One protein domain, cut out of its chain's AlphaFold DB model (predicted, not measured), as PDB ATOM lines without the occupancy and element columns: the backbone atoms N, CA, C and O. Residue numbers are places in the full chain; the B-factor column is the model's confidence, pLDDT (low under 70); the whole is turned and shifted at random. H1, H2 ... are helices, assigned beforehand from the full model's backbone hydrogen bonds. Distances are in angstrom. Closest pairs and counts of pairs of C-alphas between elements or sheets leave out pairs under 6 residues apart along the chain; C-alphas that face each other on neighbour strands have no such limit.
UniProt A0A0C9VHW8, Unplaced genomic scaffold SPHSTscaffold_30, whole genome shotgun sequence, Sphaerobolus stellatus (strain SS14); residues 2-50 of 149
ATOM      1  N   LEU A   2       5.300 -46.117  33.567       92.75
ATOM      2  CA  LEU A   2       3.948 -46.202  32.982       92.75
ATOM      3  C   LEU A   2       3.840 -47.194  31.816       92.75
ATOM      4  O   LEU A   2       2.934 -48.015  31.798       92.75
ATOM      5  N   GLU A   3       4.810 -47.188  30.902       95.50
ATOM      6  CA  GLU A   3       4.880 -48.165  29.808       95.50
ATOM      7  C   GLU A   3       4.978 -49.616  30.312       95.50
ATOM      8  O   GLU A   3       4.310 -50.504  29.797       95.50
ATOM      9  N   GLY A   4       5.756 -49.861  31.371       96.50
ATOM     10  CA  GLY A   4       5.855 -51.187  31.983       96.50
ATOM     11  C   GLY A   4       4.523 -51.655  32.572       96.50
ATOM     12  O   GLY A   4       4.182 -52.827  32.453       96.50
ATOM     13  N   LEU A   5       3.756 -50.741  33.174       96.56
ATOM     14  CA  LEU A   5       2.424 -51.032  33.709       96.56
ATOM     15  C   LEU A   5       1.419 -51.330  32.591       96.56
ATOM     16  O   LEU A   5       0.689 -52.315  32.684       96.56
ATOM     17  N   LEU A   6       1.439 -50.533  31.519       95.81
ATOM     18  CA  LEU A   6       0.640 -50.771  30.316       95.81
ATOM     19  C   LEU A   6       0.938 -52.148  29.715       95.81
ATOM     20  O   LEU A   6       0.018 -52.924  29.463       95.81
ATOM     21  N   ASN A   7       2.218 -52.490  29.564       96.12
ATOM     22  CA  ASN A   7       2.648 -53.789  29.045       96.12
ATOM     23  C   ASN A   7       2.254 -54.957  29.964       96.12
ATOM     24  O   ASN A   7       2.038 -56.069  29.486       96.12
ATOM     25  N   ALA A   8       2.124 -54.715  31.271       96.88
ATOM     26  CA  ALA A   8       1.628 -55.686  32.245       96.88
ATOM     27  C   ALA A   8       0.085 -55.772  32.306       96.88
ATOM     28  O   ALA A   8      -0.457 -56.547  33.097       96.88
ATOM     29  N   GLY A   9      -0.628 -55.000  31.477       95.19
ATOM     30  CA  GLY A   9      -2.089 -55.024  31.362       95.19
ATOM     31  C   GLY A   9      -2.832 -54.066  32.296       95.19
ATOM     32  O   GLY A   9      -4.056 -54.157  32.390       95.19
ATOM     33  N   LEU A  10      -2.131 -53.157  32.986       94.94
ATOM     34  CA  LEU A  10      -2.756 -52.082  33.759       94.94
ATOM     35  C   LEU A  10      -2.978 -50.861  32.867       94.94
ATOM     36  O   LEU A  10      -2.019 -50.238  32.412       94.94
ATOM     37  N   ASN A  11      -4.234 -50.460  32.674       92.94
ATOM     38  CA  ASN A  11      -4.528 -49.199  32.002       92.94
ATOM     39  C   ASN A  11      -4.101 -48.039  32.901       92.94
ATOM     40  O   ASN A  11      -4.584 -47.898  34.028       92.94
ATOM     41  N   VAL A  12      -3.219 -47.191  32.381       91.56
ATOM     42  CA  VAL A  12      -2.746 -45.996  33.081       91.56
ATOM     43  C   VAL A  12      -3.567 -44.774  32.680       91.56
ATOM     44  O   VAL A  12      -4.142 -44.712  31.596       91.56
ATOM     45  N   ASN A  13      -3.618 -43.794  33.576       88.25
ATOM     46  CA  ASN A  13      -4.268 -42.511  33.361       88.25
ATOM     47  C   ASN A  13      -3.280 -41.407  33.743       88.25
ATOM     48  O   ASN A  13      -2.761 -41.414  34.859       88.25
ATOM     49  N   GLU A  14      -3.036 -40.467  32.834       89.25
ATOM     50  CA  GLU A  14      -2.143 -39.324  33.068       89.25
ATOM     51  C   GLU A  14      -2.812 -38.195  33.866       89.25
ATOM     52  O   GLU A  14      -2.172 -37.204  34.199       89.25
ATOM     53  N   GLY A  15      -4.087 -38.354  34.219       90.00
ATOM     54  CA  GLY A  15      -4.887 -37.349  34.903       90.00
ATOM     55  C   GLY A  15      -5.545 -36.357  33.939       90.00
ATOM     56  O   GLY A  15      -5.367 -36.449  32.722       90.00
ATOM     57  N   PRO A  16      -6.340 -35.411  34.468       88.75
ATOM     58  CA  PRO A  16      -6.923 -34.335  33.677       88.75
ATOM     59  C   PRO A  16      -5.799 -33.571  32.986       88.75
ATOM     60  O   PRO A  16      -4.811 -33.246  33.635       88.75
ATOM     61  N   GLU A  17      -5.913 -33.343  31.678       89.88
ATOM     62  CA  GLU A  17      -4.931 -32.574  30.893       89.88
ATOM     63  C   GLU A  17      -3.466 -33.061  31.014       89.88
ATOM     64  O   GLU A  17      -2.534 -32.314  30.727       89.88
ATOM     65  N   GLY A  18      -3.238 -34.310  31.438       89.88
ATOM     66  CA  GLY A  18      -1.896 -34.876  31.608       89.88
ATOM     67  C   GLY A  18      -1.103 -34.326  32.801       89.88
ATOM     68  O   GLY A  18       0.105 -34.548  32.884       89.88
ATOM     69  N   VAL A  19      -1.742 -33.619  33.743       89.75
ATOM     70  CA  VAL A  19      -1.057 -33.014  34.908       89.75
ATOM     71  C   VAL A  19      -0.987 -33.928  36.141       89.75
ATOM     72  O   VAL A  19      -0.661 -33.496  37.249       89.75
ATOM     73  N   GLY A  20      -1.260 -35.218  35.966       89.94
ATOM     74  CA  GLY A  20      -1.139 -36.234  37.001       89.94
ATOM     75  C   GLY A  20      -2.345 -36.328  37.937       89.94
ATOM     76  O   GLY A  20      -3.435 -35.810  37.702       89.94
ATOM     77  N   GLN A  21      -2.144 -37.047  39.042       90.56
ATOM     78  CA  GLN A  21      -3.227 -37.441  39.944       90.56
ATOM     79  C   GLN A  21      -3.784 -36.319  40.828       90.56
ATOM     80  O   GLN A  21      -4.870 -36.483  41.375       90.56
ATOM     81  N   PHE A  22      -3.067 -35.204  40.996       88.25
ATOM     82  CA  PHE A  22      -3.387 -34.193  42.010       88.25
ATOM     83  C   PHE A  22      -4.829 -33.683  41.888       88.25
ATOM     84  O   PHE A  22      -5.587 -33.732  42.852       88.25
ATOM     85  N   PHE A  23      -5.261 -33.309  40.683       87.88
ATOM     86  CA  PHE A  23      -6.630 -32.840  40.459       87.88
ATOM     87  C   PHE A  23      -7.686 -33.938  40.618       87.88
ATOM     88  O   PHE A  23      -8.802 -33.645  41.034       87.88
ATOM     89  N   LEU A  24      -7.346 -35.212  40.384       89.56
ATOM     90  CA  LEU A  24      -8.269 -36.328  40.625       89.56
ATOM     91  C   LEU A  24      -8.610 -36.479  42.112       89.56
ATOM     92  O   LEU A  24      -9.738 -36.845  42.445       89.56
ATOM     93  N   VAL A  25      -7.656 -36.178  43.000       88.38
ATOM     94  CA  VAL A  25      -7.871 -36.188  44.455       88.38
ATOM     95  C   VAL A  25      -8.935 -35.158  44.836       88.38
ATOM     96  O   VAL A  25      -9.913 -35.498  45.503       88.38
ATOM     97  N   PHE A  26      -8.793 -33.919  44.365       86.38
ATOM     98  CA  PHE A  26      -9.697 -32.829  44.739       86.38
ATOM     99  C   PHE A  26     -11.046 -32.877  44.021       86.38
ATOM    100  O   PHE A  26     -12.069 -32.589  44.632       86.38
ATOM    101  N   GLN A  27     -11.080 -33.278  42.750       85.56
ATOM    102  CA  GLN A  27     -12.320 -33.301  41.969       85.56
ATOM    103  C   GLN A  27     -13.232 -34.472  42.340       85.56
ATOM    104  O   GLN A  27     -14.448 -34.310  42.359       85.56
ATOM    105  N   ARG A  28     -12.665 -35.659  42.596       83.31
ATOM    106  CA  ARG A  28     -13.456 -36.891  42.764       83.31
ATOM    107  C   ARG A  28     -13.023 -37.810  43.902       83.31
ATOM    108  O   ARG A  28     -13.720 -38.784  44.156       83.31
ATOM    109  N   LEU A  29     -11.882 -37.549  44.548       85.69
ATOM    110  CA  LEU A  29     -11.296 -38.407  45.591       85.69
ATOM    111  C   LEU A  29     -11.169 -39.883  45.183       85.69
ATOM    112  O   LEU A  29     -11.356 -40.794  45.983       85.69
ATOM    113  N   GLY A  30     -10.880 -40.130  43.907       87.69
ATOM    114  CA  GLY A  30     -10.925 -41.475  43.357       87.69
ATOM    115  C   GLY A  30     -10.330 -41.565  41.965       87.69
ATOM    116  O   GLY A  30      -9.883 -40.574  41.389       87.69
ATOM    117  N   GLY A  31     -10.288 -42.781  41.420       87.50
ATOM    118  CA  GLY A  31      -9.764 -43.064  40.080       87.50
ATOM    119  C   GLY A  31      -8.296 -42.669  39.871       87.50
ATOM    120  O   GLY A  31      -7.868 -42.483  38.734       87.50
ATOM    121  N   TYR A  32      -7.548 -42.489  40.952       89.62
ATOM    122  CA  TYR A  32      -6.098 -42.393  40.944       89.62
ATOM    123  C   TYR A  32      -5.530 -43.562  41.742       89.62
ATOM    124  O   TYR A  32      -6.221 -44.172  42.559       89.62
ATOM    125  N   TRP A  33      -4.265 -43.870  41.498       90.12
ATOM    126  CA  TRP A  33      -3.531 -44.881  42.233       90.12
ATOM    127  C   TRP A  33      -2.152 -44.318  42.557       90.12
ATOM    128  O   TRP A  33      -1.426 -43.887  41.661       90.12
ATOM    129  N   ALA A  34      -1.829 -44.293  43.848       89.38
ATOM    130  CA  ALA A  34      -0.516 -43.908  44.333       89.38
ATOM    131  C   ALA A  34       0.310 -45.177  44.542       89.38
ATOM    132  O   ALA A  34      -0.062 -46.041  45.340       89.38
ATOM    133  N   ASP A  35       1.417 -45.294  43.810       92.88
ATOM    134  CA  ASP A  35       2.308 -46.429  43.981       92.88
ATOM    135  C   ASP A  35       3.060 -46.337  45.314       92.88
ATOM    136  O   ASP A  35       3.734 -45.349  45.600       92.88
ATOM    137  N   ASN A  36       2.967 -47.409  46.098       92.00
ATOM    138  CA  ASN A  36       3.718 -47.617  47.335       92.00
ATOM    139  C   ASN A  36       4.657 -48.836  47.203       92.00
ATOM    140  O   ASN A  36       4.865 -49.570  48.169       92.00
ATOM    141  N   GLY A  37       5.178 -49.097  45.997       93.81
ATOM    142  CA  GLY A  37       6.088 -50.208  45.685       93.81
ATOM    143  C   GLY A  37       5.431 -51.423  45.019       93.81
ATOM    144  O   GLY A  37       6.064 -52.467  44.875       93.81
ATOM    145  N   THR A  38       4.167 -51.322  44.606       96.12
ATOM    146  CA  THR A  38       3.457 -52.406  43.902       96.12
ATOM    147  C   THR A  38       3.675 -52.343  42.389       96.12
ATOM    148  O   THR A  38       3.610 -53.383  41.731       96.12
ATOM    149  N   ALA A  39       3.998 -51.171  41.831       96.56
ATOM    150  CA  ALA A  39       4.269 -50.999  40.403       96.56
ATOM    151  C   ALA A  39       5.320 -51.987  39.889       96.56
ATOM    152  O   ALA A  39       5.086 -52.683  38.903       96.56
ATOM    153  N   ASP A  40       6.440 -52.116  40.597       97.12
ATOM    154  CA  ASP A  40       7.514 -53.027  40.204       97.12
ATOM    155  C   ASP A  40       7.086 -54.497  40.258       97.12
ATOM    156  O   ASP A  40       7.502 -55.293  39.418       97.12
ATOM    157  N   LEU A  41       6.220 -54.874  41.203       97.94
ATOM    158  CA  LEU A  41       5.687 -56.236  41.294       97.94
ATOM    159  C   LEU A  41       4.752 -56.559  40.125       97.94
ATOM    160  O   LEU A  41       4.772 -57.688  39.628       97.94
ATOM    161  N   ILE A  42       3.967 -55.579  39.672       97.88
ATOM    162  CA  ILE A  42       3.125 -55.693  38.475       97.88
ATOM    163  C   ILE A  42       4.007 -55.830  37.232       97.88
ATOM    164  O   ILE A  42       3.844 -56.775  36.464       97.88
ATOM    165  N   ILE A  43       4.998 -54.948  37.070       98.00
ATOM    166  CA  ILE A  43       5.925 -54.951  35.925       98.00
ATOM    167  C   ILE A  43       6.714 -56.267  35.847       98.00
ATOM    168  O   ILE A  43       6.938 -56.797  34.762       98.00
ATOM    169  N   GLN A  44       7.109 -56.832  36.990       97.81
ATOM    170  CA  GLN A  44       7.798 -58.126  37.071       97.81
ATOM    171  C   GLN A  44       6.861 -59.336  36.896       97.81
ATOM    172  O   GLN A  44       7.328 -60.473  36.951       97.81
ATOM    173  N   GLY A  45       5.550 -59.129  36.743       97.06
ATOM    174  CA  GLY A  45       4.556 -60.198  36.603       97.06
ATOM    175  C   GLY A  45       4.272 -60.985  37.888       97.06
ATOM    176  O   GLY A  45       3.606 -62.020  37.839       97.06
ATOM    177  N   LYS A  46       4.757 -60.511  39.043       97.88
ATOM    178  CA  LYS A  46       4.470 -61.106  40.361       97.88
ATOM    179  C   LYS A  46       3.044 -60.807  40.814       97.88
ATOM    180  O   LYS A  46       2.436 -61.626  41.493       97.88
ATOM    181  N   VAL A  47       2.514 -59.653  40.414       97.12
ATOM    182  CA  VAL A  47       1.098 -59.297  40.544       97.12
ATOM    183  C   VAL A  47       0.497 -59.275  39.147       97.12
ATOM    184  O   VAL A  47       0.936 -58.512  38.290       97.12
ATOM    185  N   LYS A  48      -0.500 -60.128  38.908       96.75
ATOM    186  CA  LYS A  48      -1.208 -60.189  37.626       96.75
ATOM    187  C   LYS A  48      -2.373 -59.211  37.629       96.75
ATOM    188  O   LYS A  48      -3.095 -59.115  38.619       96.75
ATOM    189  N   ILE A  49      -2.579 -58.537  36.504       96.12
ATOM    190  CA  ILE A  49      -3.682 -57.599  36.317       96.12
ATOM    191  C   ILE A  49      -4.750 -58.238  35.435       96.12
ATOM    192  O   ILE A  49      -4.457 -58.782  34.373       96.12
ATOM    193  N   LYS A  50      -6.006 -58.155  35.881       94.75
ATOM    194  CA  LYS A  50      -7.189 -58.435  35.067       94.75
ATOM    195  C   LYS A  50      -8.091 -57.210  35.127       94.75
ATOM    196  O   LYS A  50      -8.739 -56.962  36.138       94.75
TER     197      LYS A  50
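This is residues 2 to 50 of the 149 residues of an uncharacterized protein of Sphaerobolus stellatus (strain SS14) (UniProt A0A0C9VHW8). With little regular structure, the printed part is an elongated loop of chain: short helices H1 and H3 pack together at one end, H2 caps the other end, and residues 8 to 21 and 29 to 38 run between the two ends. The 49 printed residues hold three named helices, H1, H2, H3 in chain order, and no named strand; the class is all helix, with 18 residues in named elements. It is only just loose, close to compact, with a radius of gyration of the C-alphas of 11.7 A, and spans 32 by 18 by 17 A.

H1, residues 2 to 7, begins at C-alpha 2 (3.948, -46.202, 32.982). H2, residues 22 to 28, is the longest helix, 10.5 A from first to last C-alpha. H3, residues 39 to 43, ends at C-alpha 43 (5.925, -54.951, 35.925).

H1 and H3 touch; their closest C-alphas, of Gly 4 and Ile 43, are 5.5 A apart. H2 is apart from both. Every O i to N i+4 pair is within hydrogen-bond range in H1 and H3, and 2 of 3 in H2.

The farthest C-alphas, of Gln 27 and Lys 46, are 32.5 A apart. The link from H1 to H2 is long, with 14 residues. The printed part has no cut, and no printed residue is under 70 in pLDDT.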